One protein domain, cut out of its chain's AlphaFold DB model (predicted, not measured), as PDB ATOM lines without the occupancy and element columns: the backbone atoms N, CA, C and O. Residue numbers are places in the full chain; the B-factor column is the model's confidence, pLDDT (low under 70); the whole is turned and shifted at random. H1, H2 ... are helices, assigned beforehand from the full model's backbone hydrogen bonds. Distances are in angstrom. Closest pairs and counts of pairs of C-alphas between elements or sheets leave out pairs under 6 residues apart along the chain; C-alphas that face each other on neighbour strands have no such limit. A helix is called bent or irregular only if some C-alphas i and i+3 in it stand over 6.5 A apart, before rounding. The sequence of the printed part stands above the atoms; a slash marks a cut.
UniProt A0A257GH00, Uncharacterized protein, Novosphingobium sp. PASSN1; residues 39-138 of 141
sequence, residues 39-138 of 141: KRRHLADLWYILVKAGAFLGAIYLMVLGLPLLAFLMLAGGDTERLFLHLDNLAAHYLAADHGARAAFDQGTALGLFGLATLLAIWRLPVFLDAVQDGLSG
ATOM      1  N   LYS A  39     -17.552 -49.500 -28.208       59.25
ATOM      2  CA  LYS A  39     -18.327 -48.448 -27.520       59.25
ATOM      3  C   LYS A  39     -18.116 -48.383 -25.996       59.25
ATOM      4  O   LYS A  39     -18.064 -47.288 -25.454       59.25
ATOM      5  N   ARG A  40     -17.988 -49.522 -25.301       65.50
ATOM      6  CA  ARG A  40     -17.755 -49.576 -23.842       65.50
ATOM      7  C   ARG A  40     -16.363 -49.077 -23.464       65.50
ATOM      8  O   ARG A  40     -16.223 -48.465 -22.415       65.50
ATOM      9  N   ARG A  41     -15.368 -49.294 -24.333       65.44
ATOM     10  CA  ARG A  41     -14.012 -48.756 -24.164       65.44
ATOM     11  C   ARG A  41     -14.003 -47.233 -24.322       65.44
ATOM     12  O   ARG A  41     -13.586 -46.549 -23.407       65.44
ATOM     13  N   HIS A  42     -14.619 -46.709 -25.384       68.31
ATOM     14  CA  HIS A  42     -14.766 -45.258 -25.564       68.31
ATOM     15  C   HIS A  42     -15.535 -44.573 -24.426       68.31
ATOM     16  O   HIS A  42     -15.209 -43.452 -24.055       68.31
ATOM     17  N   LEU A  43     -16.549 -45.239 -23.864       74.81
ATOM     18  CA  LEU A  43     -17.280 -44.712 -22.713       74.81
ATOM     19  C   LEU A  43     -16.401 -44.663 -21.456       74.81
ATOM     20  O   LEU A  43     -16.458 -43.680 -20.726       74.81
ATOM     21  N   ALA A  44     -15.590 -45.696 -21.211       72.81
ATOM     22  CA  ALA A  44     -14.644 -45.712 -20.097       72.81
ATOM     23  C   ALA A  44     -13.573 -44.615 -20.245       72.81
ATOM     24  O   ALA A  44     -13.326 -43.888 -19.285       72.81
ATOM     25  N   ASP A  45     -13.031 -44.428 -21.451       72.44
ATOM     26  CA  ASP A  45     -12.064 -43.364 -21.752       72.44
ATOM     27  C   ASP A  45     -12.681 -41.972 -21.518       72.44
ATOM     28  O   ASP A  45     -12.064 -41.100 -20.908       72.44
ATOM     29  N   LEU A  46     -13.937 -41.769 -21.939       74.44
ATOM     30  CA  LEU A  46     -14.662 -40.513 -21.727       74.44
ATOM     31  C   LEU A  46     -14.878 -40.220 -20.234       74.44
ATOM     32  O   LEU A  46     -14.687 -39.088 -19.795       74.44
ATOM     33  N   TRP A  47     -15.257 -41.235 -19.451       74.25
ATOM     34  CA  TRP A  47     -15.423 -41.104 -18.001       74.25
ATOM     35  C   TRP A  47     -14.108 -40.779 -17.300       74.25
ATOM     36  O   TRP A  47     -14.086 -39.917 -16.421       74.25
ATOM     37  N   TYR A  48     -13.013 -41.417 -17.711       75.88
ATOM     38  CA  TYR A  48     -11.684 -41.126 -17.183       75.88
ATOM     39  C   TYR A  48     -11.271 -39.673 -17.459       75.88
ATOM     40  O   TYR A  48     -10.890 -38.954 -16.532       75.88
ATOM     41  N   ILE A  49     -11.431 -39.206 -18.703       77.69
ATOM     42  CA  ILE A  49     -11.153 -37.811 -19.076       77.69
ATOM     43  C   ILE A  49     -12.028 -36.854 -18.263       77.69
ATOM     44  O   ILE A  49     -11.523 -35.854 -17.761       77.69
ATOM     45  N   LEU A  50     -13.317 -37.161 -18.088       79.75
ATOM     46  CA  LEU A  50     -14.246 -36.305 -17.350       79.75
ATOM     47  C   LEU A  50     -13.860 -36.172 -15.871       79.75
ATOM     48  O   LEU A  50     -13.842 -35.059 -15.347       79.75
ATOM     49  N   VAL A  51     -13.513 -37.277 -15.205       78.81
ATOM     50  CA  VAL A  51     -13.068 -37.255 -13.801       78.81
ATOM     51  C   VAL A  51     -11.758 -36.486 -13.666       78.81
ATOM     52  O   VAL A  51     -11.629 -35.637 -12.784       78.81
ATOM     53  N   LYS A  52     -10.798 -36.727 -14.565       77.88
ATOM     54  CA  LYS A  52      -9.498 -36.050 -14.524       77.88
ATOM     55  C   LYS A  52      -9.632 -34.555 -14.820       77.88
ATOM     56  O   LYS A  52      -9.023 -33.740 -14.130       77.88
ATOM     57  N   ALA A  53     -10.473 -34.186 -15.786       79.31
ATOM     58  CA  ALA A  53     -10.812 -32.798 -16.086       79.31
ATOM     59  C   ALA A  53     -11.537 -32.134 -14.908       79.31
ATOM     60  O   ALA A  53     -11.230 -30.996 -14.561       79.31
ATOM     61  N   GLY A  54     -12.441 -32.855 -14.241       82.69
ATOM     62  CA  GLY A  54     -13.114 -32.395 -13.028       82.69
ATOM     63  C   GLY A  54     -12.136 -32.124 -11.885       82.69
ATOM     64  O   GLY A  54     -12.192 -31.059 -11.273       82.69
ATOM     65  N   ALA A  55     -11.186 -33.027 -11.637       79.12
ATOM     66  CA  ALA A  55     -10.139 -32.832 -10.633       79.12
ATOM     67  C   ALA A  55      -9.212 -31.652 -10.982       79.12
ATOM     68  O   ALA A  55      -8.834 -30.863 -10.111       79.12
ATOM     69  N   PHE A  56      -8.878 -31.492 -12.263       80.62
ATOM     70  CA  PHE A  56      -8.096 -30.361 -12.754       80.62
ATOM     71  C   PHE A  56      -8.818 -29.031 -12.519       80.62
ATOM     72  O   PHE A  56      -8.242 -28.122 -11.913       80.62
ATOM     73  N   LEU A  57     -10.088 -28.953 -12.923       85.06
ATOM     74  CA  LEU A  57     -10.933 -27.777 -12.757       85.06
ATOM     75  C   LEU A  57     -11.173 -27.457 -11.279       85.06
ATOM     76  O   LEU A  57     -11.057 -26.301 -10.882       85.06
ATOM     77  N   GLY A  58     -11.428 -28.473 -10.452       84.81
ATOM     78  CA  GLY A  58     -11.589 -28.317  -9.007       84.81
ATOM     79  C   GLY A  58     -10.342 -27.729  -8.348       84.81
ATOM     80  O   GLY A  58     -10.441 -26.807  -7.544       84.81
ATOM     81  N   ALA A  59      -9.152 -28.183  -8.741       85.12
ATOM     82  CA  ALA A  59      -7.910 -27.614  -8.229       85.12
ATOM     83  C   ALA A  59      -7.621 -26.198  -8.772       85.12
ATOM     84  O   ALA A  59      -7.094 -25.378  -8.023       85.12
ATOM     85  N   ILE A  60      -8.016 -25.863 -10.009       86.56
ATOM     86  CA  ILE A  60      -7.992 -24.464 -10.478       86.56
ATOM     87  C   ILE A  60      -8.927 -23.612  -9.622       86.56
ATOM     88  O   ILE A  60      -8.520 -22.552  -9.166       86.56
ATOM     89  N   TYR A  61     -10.144 -24.079  -9.353       87.12
ATOM     90  CA  TYR A  61     -11.116 -23.352  -8.536       87.12
ATOM     91  C   TYR A  61     -10.592 -23.099  -7.116       87.12
ATOM     92  O   TYR A  61     -10.639 -21.970  -6.625       87.12
ATOM     93  N   LEU A  62     -10.005 -24.126  -6.490       90.62
ATOM     94  CA  LEU A  62      -9.347 -24.004  -5.189       90.62
ATOM     95  C   LEU A  62      -8.182 -23.015  -5.216       90.62
ATOM     96  O   LEU A  62      -8.014 -22.277  -4.255       90.62
ATOM     97  N   MET A  63      -7.395 -22.956  -6.290       89.56
ATOM     98  CA  MET A  63      -6.326 -21.961  -6.407       89.56
ATOM     99  C   MET A  63      -6.874 -20.552  -6.633       89.56
ATOM    100  O   MET A  63      -6.420 -19.619  -5.983       89.56
ATOM    101  N   VAL A  64      -7.863 -20.386  -7.508       92.38
ATOM    102  CA  VAL A  64      -8.450 -19.079  -7.841       92.38
ATOM    103  C   VAL A  64      -9.101 -18.429  -6.626       92.38
ATOM    104  O   VAL A  64      -8.970 -17.223  -6.455       92.38
ATOM    105  N   LEU A  65      -9.773 -19.207  -5.774       90.69
ATOM    106  CA  LEU A  65     -10.367 -18.696  -4.535       90.69
ATOM    107  C   LEU A  65      -9.393 -18.723  -3.352       90.69
ATOM    108  O   LEU A  65      -9.405 -17.830  -2.507       90.69
ATOM    109  N   GLY A  66      -8.536 -19.739  -3.294       90.75
ATOM    110  CA  GLY A  66      -7.603 -19.952  -2.195       90.75
ATOM    111  C   GLY A  66      -6.426 -18.987  -2.199       90.75
ATOM    112  O   GLY A  66      -6.027 -18.552  -1.127       90.75
ATOM    113  N   LEU A  67      -5.883 -18.600  -3.362       92.38
ATOM    114  CA  LEU A  67      -4.781 -17.628  -3.428       92.38
ATOM    115  C   LEU A  67      -5.183 -16.257  -2.869       92.38
ATOM    116  O   LEU A  67      -4.454 -15.751  -2.017       92.38
ATOM    117  N   PRO A  68      -6.311 -15.651  -3.289       90.06
ATOM    118  CA  PRO A  68      -6.781 -14.408  -2.693       90.06
ATOM    119  C   PRO A  68      -7.002 -14.547  -1.187       90.06
ATOM    120  O   PRO A  68      -6.522 -13.712  -0.426       90.06
ATOM    121  N   LEU A  69      -7.651 -15.629  -0.742       90.75
ATOM    122  CA  LEU A  69      -7.879 -15.880   0.682       90.75
ATOM    123  C   LEU A  69      -6.561 -15.980   1.468       90.75
ATOM    124  O   LEU A  69      -6.424 -15.375   2.529       90.75
ATOM    125  N   LEU A  70      -5.572 -16.695   0.926       92.50
ATOM    126  CA  LEU A  70      -4.237 -16.819   1.507       92.50
ATOM    127  C   LEU A  70      -3.518 -15.465   1.548       92.50
ATOM    128  O   LEU A  70      -2.869 -15.153   2.542       92.50
ATOM    129  N   ALA A  71      -3.644 -14.649   0.500       89.81
ATOM    130  CA  ALA A  71      -3.069 -13.309   0.462       89.81
ATOM    131  C   ALA A  71      -3.671 -12.416   1.557       89.81
ATOM    132  O   ALA A  71      -2.924 -11.773   2.292       89.81
ATOM    133  N   PHE A  72      -4.997 -12.435   1.729       89.25
ATOM    134  CA  PHE A  72      -5.669 -11.738   2.828       89.25
ATOM    135  C   PHE A  72      -5.228 -12.257   4.203       89.25
ATOM    136  O   PHE A  72      -5.000 -11.461   5.111       89.25
ATOM    137  N   LEU A  73      -5.052 -13.570   4.359       92.75
ATOM    138  CA  LEU A  73      -4.550 -14.153   5.603       92.75
ATOM    139  C   LEU A  73      -3.100 -13.722   5.889       92.75
ATOM    140  O   LEU A  73      -2.761 -13.418   7.029       92.75
ATOM    141  N   MET A  74      -2.254 -13.637   4.861       92.50
ATOM    142  CA  MET A  74      -0.886 -13.120   4.977       92.50
ATOM    143  C   MET A  74      -0.867 -11.634   5.351       92.50
ATOM    144  O   MET A  74      -0.121 -11.247   6.248       92.50
ATOM    145  N   LEU A  75      -1.730 -10.816   4.738       89.62
ATOM    146  CA  LEU A  75      -1.941  -9.407   5.108       89.62
ATOM    147  C   LEU A  75      -2.414  -9.263   6.564       89.62
ATOM    148  O   LEU A  75      -1.988  -8.351   7.268       89.62
ATOM    149  N   ALA A  76      -3.242 -10.196   7.034       89.62
ATOM    150  CA  ALA A  76      -3.697 -10.274   8.418       89.62
ATOM    151  C   ALA A  76      -2.618 -10.782   9.400       89.62
ATOM    152  O   ALA A  76      -2.849 -10.799  10.609       89.62
ATOM    153  N   GLY A  77      -1.433 -11.170   8.916       90.12
ATOM    154  CA  GLY A  77      -0.341 -11.704   9.735       90.12
ATOM    155  C   GLY A  77      -0.537 -13.162  10.162       90.12
ATOM    156  O   GLY A  77       0.022 -13.577  11.173       90.12
ATOM    157  N   GLY A  78      -1.349 -13.930   9.430       88.19
ATOM    158  CA  GLY A  78      -1.717 -15.308   9.773       88.19
ATOM    159  C   GLY A  78      -2.845 -15.419  10.804       88.19
ATOM    160  O   GLY A  78      -3.248 -16.526  11.152       88.19
ATOM    161  N   ASP A  79      -3.368 -14.289  11.279       91.94
ATOM    162  CA  ASP A  79      -4.437 -14.227  12.270       91.94
ATOM    163  C   ASP A  79      -5.815 -14.258  11.591       91.94
ATOM    164  O   ASP A  79      -6.159 -13.408  10.761       91.94
ATOM    165  N   THR A  80      -6.616 -15.255  11.960       91.12
ATOM    166  CA  THR A  80      -7.953 -15.457  11.392       91.12
ATOM    167  C   THR A  80      -8.947 -14.403  11.889       91.12
ATOM    168  O   THR A  80      -9.830 -13.999  11.137       91.12
ATOM    169  N   GLU A  81      -8.798 -13.895  13.113       92.88
ATOM    170  CA  GLU A  81      -9.680 -12.853  13.655       92.88
ATOM    171  C   GLU A  81      -9.500 -11.543  12.882       92.88
ATOM    172  O   GLU A  81     -10.465 -10.912  12.444       92.88
ATOM    173  N   ARG A  82      -8.245 -11.188  12.591       90.44
ATOM    174  CA  ARG A  82      -7.922 -10.032  11.748       90.44
ATOM    175  C   ARG A  82      -8.410 -10.212  10.318       90.44
ATOM    176  O   ARG A  82      -8.882  -9.241   9.735       90.44
ATOM    177  N   LEU A  83      -8.324 -11.415   9.749       92.25
ATOM    178  CA  LEU A  83      -8.892 -11.705   8.428       92.25
ATOM    179  C   LEU A  83     -10.391 -11.376   8.393       92.25
ATOM    180  O   LEU A  83     -10.836 -10.659   7.496       92.25
ATOM    181  N   PHE A  84     -11.156 -11.842   9.383       92.75
ATOM    182  CA  PHE A  84     -12.587 -11.542   9.468       92.75
ATOM    183  C   PHE A  84     -12.870 -10.054   9.661       92.75
ATOM    184  O   PHE A  84     -13.819  -9.555   9.071       92.75
ATOM    185  N   LEU A  85     -12.022  -9.322  10.387       93.75
ATOM    186  CA  LEU A  85     -12.148  -7.868  10.515       93.75
ATOM    187  C   LEU A  85     -11.964  -7.161   9.161       93.75
ATOM    188  O   LEU A  85     -12.742  -6.275   8.809       93.75
ATOM    189  N   HIS A  86     -10.983  -7.579   8.354       90.19
ATOM    190  CA  HIS A  86     -10.811  -7.040   7.000       90.19
ATOM    191  C   HIS A  86     -12.013  -7.359   6.102       90.19
ATOM    192  O   HIS A  86     -12.439  -6.499   5.330       90.19
ATOM    193  N   LEU A  87     -12.570  -8.569   6.215       91.12
ATOM    194  CA  LEU A  87     -13.768  -8.973   5.476       91.12
ATOM    195  C   LEU A  87     -15.009  -8.190   5.920       91.12
ATOM    196  O   LEU A  87     -15.790  -7.783   5.065       91.12
ATOM    197  N   ASP A  88     -15.166  -7.938   7.217       91.69
ATOM    198  CA  ASP A  88     -16.273  -7.155   7.770       91.69
ATOM    199  C   ASP A  88     -16.209  -5.699   7.302       91.69
ATOM    200  O   ASP A  88     -17.190  -5.156   6.797       91.69
ATOM    201  N   ASN A  89     -15.020  -5.092   7.338       91.81
ATOM    202  CA  ASN A  89     -14.820  -3.740   6.822       91.81
ATOM    203  C   ASN A  89     -15.100  -3.655   5.310       91.81
ATOM    204  O   ASN A  89     -15.756  -2.722   4.842       91.81
ATOM    205  N   LEU A  90     -14.651  -4.649   4.535       90.31
ATOM    206  CA  LEU A  90     -14.924  -4.721   3.099       90.31
ATOM    207  C   LEU A  90     -16.424  -4.884   2.817       90.31
ATOM    208  O   LEU A  90     -16.963  -4.189   1.956       90.31
ATOM    209  N   ALA A  91     -17.102  -5.768   3.549       91.19
ATOM    210  CA  ALA A  91     -18.532  -6.008   3.407       91.19
ATOM    211  C   ALA A  91     -19.349  -4.768   3.789       91.19
ATOM    212  O   ALA A  91     -20.239  -4.365   3.036       91.19
ATOM    213  N   ALA A  92     -19.013  -4.116   4.902       92.69
ATOM    214  CA  ALA A  92     -19.639  -2.870   5.327       92.69
ATOM    215  C   ALA A  92     -19.460  -1.771   4.270       92.69
ATOM    216  O   ALA A  92     -20.426  -1.092   3.915       92.69
ATOM    217  N   HIS A  93     -18.255  -1.634   3.706       91.06
ATOM    218  CA  HIS A  93     -17.988  -0.657   2.653       91.06
ATOM    219  C   HIS A  93     -18.749  -0.972   1.359       91.06
ATOM    220  O   HIS A  93     -19.338  -0.072   0.763       91.06
ATOM    221  N   TYR A  94     -18.813  -2.241   0.951       90.19
ATOM    222  CA  TYR A  94     -19.583  -2.672  -0.219       90.19
ATOM    223  C   TYR A  94     -21.089  -2.416  -0.045       90.19
ATOM    224  O   TYR A  94     -21.742  -1.890  -0.948       90.19
ATOM    225  N   LEU A  95     -21.643  -2.717   1.134       91.19
ATOM    226  CA  LEU A  95     -23.055  -2.479   1.458       91.19
ATOM    227  C   LEU A  95     -23.404  -0.993   1.583       91.19
ATOM    228  O   LEU A  95     -24.546  -0.617   1.314       91.19
ATOM    229  N   ALA A  96     -22.446  -0.154   1.972       92.25
ATOM    230  CA  ALA A  96     -22.613   1.294   2.042       92.25
ATOM    231  C   ALA A  96     -22.380   1.999   0.691       92.25
ATOM    232  O   ALA A  96     -22.831   3.128   0.508       92.25
ATOM    233  N   ALA A  97     -21.691   1.354  -0.255       89.00
ATOM    234  CA  ALA A  97     -21.337   1.943  -1.543       89.00
ATOM    235  C   ALA A  97     -22.562   2.191  -2.439       89.00
ATOM    236  O   ALA A  97     -23.559   1.474  -2.354       89.00
ATOM    237  N   ASP A  98     -22.472   3.174  -3.337       91.56
ATOM    238  CA  ASP A  98     -23.491   3.414  -4.364       91.56
ATOM    239  C   ASP A  98     -23.493   2.312  -5.446       91.56
ATOM    240  O   ASP A  98     -22.509   1.589  -5.630       91.56
ATOM    241  N   HIS A  99     -24.594   2.193  -6.193       88.81
ATOM    242  CA  HIS A  99     -24.798   1.156  -7.209       88.81
ATOM    243  C   HIS A  99     -23.693   1.147  -8.274       88.81
ATOM    244  O   HIS A  99     -23.256   0.072  -8.688       88.81
ATOM    245  N   GLY A 100     -23.194   2.321  -8.681       91.38
ATOM    246  CA  GLY A 100     -22.092   2.408  -9.644       91.38
ATOM    247  C   GLY A 100     -20.776   1.837  -9.103       91.38
ATOM    248  O   GLY A 100     -20.075   1.110  -9.805       91.38
ATOM    249  N   ALA A 101     -20.460   2.113  -7.836       88.69
ATOM    250  CA  ALA A 101     -19.249   1.615  -7.187       88.69
ATOM    251  C   ALA A 101     -19.310   0.098  -6.939       88.69
ATOM    252  O   ALA A 101     -18.308  -0.591  -7.135       88.69
ATOM    253  N   ARG A 102     -20.488  -0.439  -6.589       91.88
ATOM    254  CA  ARG A 102     -20.701  -1.893  -6.469       91.88
ATOM    255  C   ARG A 102     -20.505  -2.602  -7.804       91.88
ATOM    256  O   ARG A 102     -19.730  -3.546  -7.869       91.88
ATOM    257  N   ALA A 103     -21.116  -2.096  -8.876       91.88
ATOM    258  CA  ALA A 103     -20.966  -2.682 -10.208       91.88
ATOM    259  C   ALA A 103     -19.502  -2.674 -10.685       91.88
ATOM    260  O   ALA A 103     -19.028  -3.658 -11.252       91.88
ATOM    261  N   ALA A 104     -18.764  -1.591 -10.414       91.75
ATOM    262  CA  ALA A 104     -17.337  -1.515 -10.722       91.75
ATOM    263  C   ALA A 104     -16.510  -2.534  -9.918       91.75
ATOM    264  O   ALA A 104     -15.619  -3.176 -10.478       91.75
ATOM    265  N   PHE A 105     -16.817  -2.717  -8.628       90.38
ATOM    266  CA  PHE A 105     -16.179  -3.731  -7.786       90.38
ATOM    267  C   PHE A 105     -16.482  -5.155  -8.271       90.38
ATOM    268  O   PHE A 105     -15.561  -5.964  -8.400       90.38
ATOM    269  N   ASP A 106     -17.739  -5.448  -8.602       93.00
ATOM    270  CA  ASP A 106     -18.164  -6.760  -9.094       93.00
ATOM    271  C   ASP A 106     -17.475  -7.089 -10.421       93.00
ATOM    272  O   ASP A 106     -16.909  -8.172 -10.585       93.00
ATOM    273  N   GLN A 107     -17.446  -6.129 -11.350       94.38
ATOM    274  CA  GLN A 107     -16.775  -6.297 -12.635       94.38
ATOM    275  C   GLN A 107     -15.261  -6.465 -12.468       94.38
ATOM    276  O   GLN A 107     -14.671  -7.338 -13.107       94.38
ATOM    277  N   GLY A 108     -14.626  -5.653 -11.618       92.94
ATOM    278  CA  GLY A 108     -13.195  -5.757 -11.338       92.94
ATOM    279  C   GLY A 108     -12.832  -7.105 -10.713       92.94
ATOM    280  O   GLY A 108     -11.867  -7.744 -11.138       92.94
ATOM    281  N   THR A 109     -13.650  -7.578  -9.772       91.56
ATOM    282  CA  THR A 109     -13.476  -8.879  -9.113       91.56
ATOM    283  C   THR A 109     -13.672 -10.024 -10.099       91.56
ATOM    284  O   THR A 109     -12.828 -10.916 -10.170       91.56
ATOM    285  N   ALA A 110     -14.730  -9.984 -10.913       92.31
ATOM    286  CA  ALA A 110     -14.971 -10.983 -11.946       92.31
ATOM    287  C   ALA A 110     -13.798 -11.042 -12.932       92.31
ATOM    288  O   ALA A 110     -13.252 -12.118 -13.164       92.31
ATOM    289  N   LEU A 111     -13.360  -9.895 -13.460       94.25
ATOM    290  CA  LEU A 111     -12.238  -9.829 -14.394       94.25
ATOM    291  C   LEU A 111     -10.942 -10.354 -13.762       94.25
ATOM    292  O   LEU A 111     -10.219 -11.114 -14.404       94.25
ATOM    293  N   GLY A 112     -10.667  -9.996 -12.505       93.12
ATOM    294  CA  GLY A 112      -9.503 -10.478 -11.763       93.12
ATOM    295  C   GLY A 112      -9.518 -11.995 -11.567       93.12
ATOM    296  O   GLY A 112      -8.529 -12.663 -11.875       93.12
ATOM    297  N   LEU A 113     -10.648 -12.557 -11.127       91.88
ATOM    298  CA  LEU A 113     -10.810 -14.003 -10.944       91.88
ATOM    299  C   LEU A 113     -10.748 -14.756 -12.277       91.88
ATOM    300  O   LEU A 113     -10.085 -15.787 -12.355       91.88
ATOM    301  N   PHE A 114     -11.375 -14.237 -13.337       92.56
ATOM    302  CA  PHE A 114     -11.286 -14.819 -14.677       92.56
ATOM    303  C   PHE A 114      -9.862 -14.767 -15.230       92.56
ATOM    304  O   PHE A 114      -9.394 -15.753 -15.802       92.56
ATOM    305  N   GLY A 115      -9.156 -13.651 -15.043       92.81
ATOM    306  CA  GLY A 115      -7.756 -13.511 -15.435       92.81
ATOM    307  C   GLY A 115      -6.865 -14.511 -14.705       92.81
ATOM    308  O   GLY A 115      -6.105 -15.239 -15.344       92.81
ATOM    309  N   LEU A 116      -7.019 -14.622 -13.382       91.81
ATOM    310  CA  LEU A 116      -6.290 -15.589 -12.561       91.81
ATOM    311  C   LEU A 116      -6.605 -17.032 -12.975       91.81
ATOM    312  O   LEU A 116      -5.690 -17.830 -13.165       91.81
ATOM    313  N   ALA A 117      -7.885 -17.359 -13.169       90.25
ATOM    314  CA  ALA A 117      -8.323 -18.678 -13.615       90.25
ATOM    315  C   ALA A 117      -7.729 -19.040 -14.978       90.25
ATOM    316  O   ALA A 117      -7.231 -20.148 -15.155       90.25
ATOM    317  N   THR A 118      -7.737 -18.097 -15.918       88.69
ATOM    318  CA  THR A 118      -7.175 -18.284 -17.260       88.69
ATOM    319  C   THR A 118      -5.666 -18.497 -17.195       88.69
ATOM    320  O   THR A 118      -5.153 -19.413 -17.835       88.69
ATOM    321  N   LEU A 119      -4.952 -17.712 -16.385       90.12
ATOM    322  CA  LEU A 119      -3.505 -17.844 -16.223       90.12
ATOM    323  C   LEU A 119      -3.129 -19.199 -15.607       90.12
ATOM    324  O   LEU A 119      -2.244 -19.888 -16.115       90.12
ATOM    325  N   LEU A 120      -3.842 -19.613 -14.555       88.75
ATOM    326  CA  LEU A 120      -3.661 -20.920 -13.920       88.75
ATOM    327  C   LEU A 120      -4.014 -22.068 -14.869       88.75
ATOM    328  O   LEU A 120      -3.308 -23.075 -14.899       88.75
ATOM    329  N   ALA A 121      -5.075 -21.915 -15.664       85.31
ATOM    330  CA  ALA A 121      -5.451 -22.891 -16.675       85.31
ATOM    331  C   ALA A 121      -4.343 -23.048 -17.717       85.31
ATOM    332  O   ALA A 121      -3.887 -24.167 -17.913       85.31
ATOM    333  N   ILE A 122      -3.859 -21.955 -18.318       87.25
ATOM    334  CA  ILE A 122      -2.769 -21.982 -19.308       87.25
ATOM    335  C   ILE A 122      -1.514 -22.628 -18.717       87.25
ATOM    336  O   ILE A 122      -0.912 -23.491 -19.354       87.25
ATOM    337  N   TRP A 123      -1.136 -22.247 -17.494       84.94
ATOM    338  CA  TRP A 123       0.061 -22.777 -16.845       84.94
ATOM    339  C   TRP A 123      -0.027 -24.286 -16.587       84.94
ATOM    340  O   TRP A 123       0.957 -25.006 -16.748       84.94
ATOM    341  N   ARG A 124      -1.205 -24.781 -16.205       81.31
ATOM    342  CA  ARG A 124      -1.385 -26.174 -15.778       81.31
ATOM    343  C   ARG A 124      -1.886 -27.095 -16.896       81.31
ATOM    344  O   ARG A 124      -1.796 -28.315 -16.760       81.31
ATOM    345  N   LEU A 125      -2.375 -26.526 -17.998       81.69
ATOM    346  CA  LEU A 125      -2.825 -27.239 -19.191       81.69
ATOM    347  C   LEU A 125      -1.816 -28.281 -19.708       81.69
ATOM    348  O   LEU A 125      -2.257 -29.405 -19.928       81.69
ATOM    349  N   PRO A 126      -0.503 -27.999 -19.865       77.56
ATOM    350  CA  PRO A 126       0.442 -28.994 -20.385       77.56
ATOM    351  C   PRO A 126       0.524 -30.243 -19.500       77.56
ATOM    352  O   PRO A 126       0.370 -31.348 -19.997       77.56
ATOM    353  N   VAL A 127       0.620 -30.069 -18.178       77.69
ATOM    354  CA  VAL A 127       0.681 -31.188 -17.219       77.69
ATOM    355  C   VAL A 127      -0.586 -32.044 -17.275       77.69
ATOM    356  O   VAL A 127      -0.533 -33.264 -17.135       77.69
ATOM    357  N   PHE A 128      -1.747 -31.418 -17.478       77.75
ATOM    358  CA  PHE A 128      -2.993 -32.153 -17.669       77.75
ATOM    359  C   PHE A 128      -2.998 -32.943 -18.979       77.75
ATOM    360  O   PHE A 128      -3.415 -34.099 -18.977       77.75
ATOM    361  N   LEU A 129      -2.539 -32.334 -20.075       77.19
ATOM    362  CA  LEU A 129      -2.467 -32.988 -21.380       77.19
ATOM    363  C   LEU A 129      -1.511 -34.182 -21.355       77.19
ATOM    364  O   LEU A 129      -1.909 -35.254 -21.807       77.19
ATOM    365  N   ASP A 130      -0.333 -34.033 -20.747       78.88
ATOM    366  CA  ASP A 130       0.640 -35.118 -20.573       78.88
ATOM    367  C   ASP A 130       0.024 -36.264 -19.761       78.88
ATOM    368  O   ASP A 130      -0.030 -37.407 -20.204       78.88
ATOM    369  N   ALA A 131      -0.593 -35.945 -18.621       74.12
ATOM    370  CA  ALA A 131      -1.207 -36.952 -17.766       74.12
ATOM    371  C   ALA A 131      -2.417 -37.650 -18.426       74.12
ATOM    372  O   ALA A 131      -2.748 -38.790 -18.082       74.12
ATOM    373  N   VAL A 132      -3.149 -36.972 -19.314       75.38
ATOM    374  CA  VAL A 132      -4.221 -37.594 -20.108       75.38
ATOM    375  C   VAL A 132      -3.622 -38.491 -21.185       75.38
ATOM    376  O   VAL A 132      -4.094 -39.616 -21.349       75.38
ATOM    377  N   GLN A 133      -2.577 -38.036 -21.875       78.62
ATOM    378  CA  GLN A 133      -1.891 -38.811 -22.903       78.62
ATOM    379  C   GLN A 133      -1.290 -40.102 -22.332       78.62
ATOM    380  O   GLN A 133      -1.526 -41.166 -22.905       78.62
ATOM    381  N   ASP A 134      -0.612 -40.044 -21.186       76.31
ATOM    382  CA  ASP A 134      -0.019 -41.218 -20.525       76.31
ATOM    383  C   ASP A 134      -1.092 -42.243 -20.125       76.31
ATOM    384  O   ASP A 134      -0.982 -43.435 -20.419       76.31
ATOM    385  N   GLY A 135      -2.207 -41.762 -19.563       68.94
ATOM    386  CA  GLY A 135      -3.340 -42.609 -19.182       68.94
ATOM    387  C   GLY A 135      -4.057 -43.276 -20.363       68.94
ATOM    388  O   GLY A 135      -4.596 -44.369 -20.208       68.94
ATOM    389  N   LEU A 136      -4.061 -42.649 -21.547       70.69
ATOM    390  CA  LEU A 136      -4.578 -43.272 -22.775       70.69
ATOM    391  C   LEU A 136      -3.563 -44.207 -23.451       70.69
ATOM    392  O   LEU A 136      -3.976 -45.137 -24.149       70.69
ATOM    393  N   SER A 137      -2.264 -43.960 -23.268       70.88
ATOM    394  CA  SER A 137      -1.176 -44.733 -23.888       70.88
ATOM    395  C   SER A 137      -0.942 -46.080 -23.195       70.88
ATOM    396  O   SER A 137      -0.453 -47.008 -23.835       70.88
ATOM    397  N   GLY A 138      -1.397 -46.226 -21.946       57.16
ATOM    398  CA  GLY A 138      -1.468 -47.513 -21.249       57.16
ATOM    399  C   GLY A 138      -0.219 -47.895 -20.452       57.16
ATOM    400  O   GLY A 138      -0.044 -49.079 -20.193       57.16
TER     401      GLY A 138
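AT A GLANCE: This is residues 39 to 138 of the 141 residues of an uncharacterized protein of Novosphingobium sp. PASSN1 (UniProt A0A257GH00). Two long helices, H1 and the bent H3, cross, and the shorter H2 spans the gap between them at one end, making a loose triangle of the later part of H1, H2 and H3a. Past the crossing, H3b runs back beside the earlier part of H1, whose residues 39 to 44 stick out. The printed part has 100 residues with three named helices, in the order H1, H2, H3, and no named strand; its class is all helix. It is only just extended, close to loose, with a radius of gyration of the C-alphas of 19.4 A, and spans 58 by 32 by 22 A.

IN THESE COORDINATES: Find C-alpha 39 at (-18.327, -48.448, -27.520); from there H1, residues 39 to 75, runs 53.5 A, with a kink of 27 degrees near residue 66. Next comes H2, residues 80 to 96, 24.1 A long. H3, residues 99 to 137, was assigned as one helix by its hydrogen bonds but is bent: C-alphas 123 and 126 are 7.2 A apart. Its arm H3a, residues 99 to 123, runs 35.8 A, and H3b, residues 126 to 137, ends at C-alpha 137, (-1.176, -44.733, -23.888).

HOW THE PARTS SIT: Look first at residues 72 to 73 of H1, which only just touch H2, with 3 pairs of C-alphas within 8 A; the closest are Leu 73 and Leu 83, 5.7 A, and the lines are about perpendicular at 90 degrees. H2 and H3a are close but not clearly touching, with the C-alphas of Tyr 94 and Arg 102 closest at 6.4 A. Residues 60 to 65 of H1 touch H3a, closest at C-alphas 64 and 117, 5.8 A, at a steep tilt of 55 degrees, opposite ways. Residues 45 to 56 of H1 touch H3b, closest at C-alphas 49 and 132, 7.0 A, at a shallow tilt of 23 degrees, opposite ways. The arms stand at a steep tilt of 47 degrees, H2 and H3b are apart, and the helix packing is only just mostly crossed, with 1 of 3 touching pairs at a shallow tilt. Each O i to N i+4 pair is within hydrogen-bond range in H2, H3a and H3b, and 32 of 33 are in H1.

THE WHOLE: The C-alphas farthest apart are those of Ala 96 and Gly 138, 58.1 A. The printed part has no cut, and both links are tight. Look for low confidence, pLDDT under 70, at residues 39 to 42, 135 and 138.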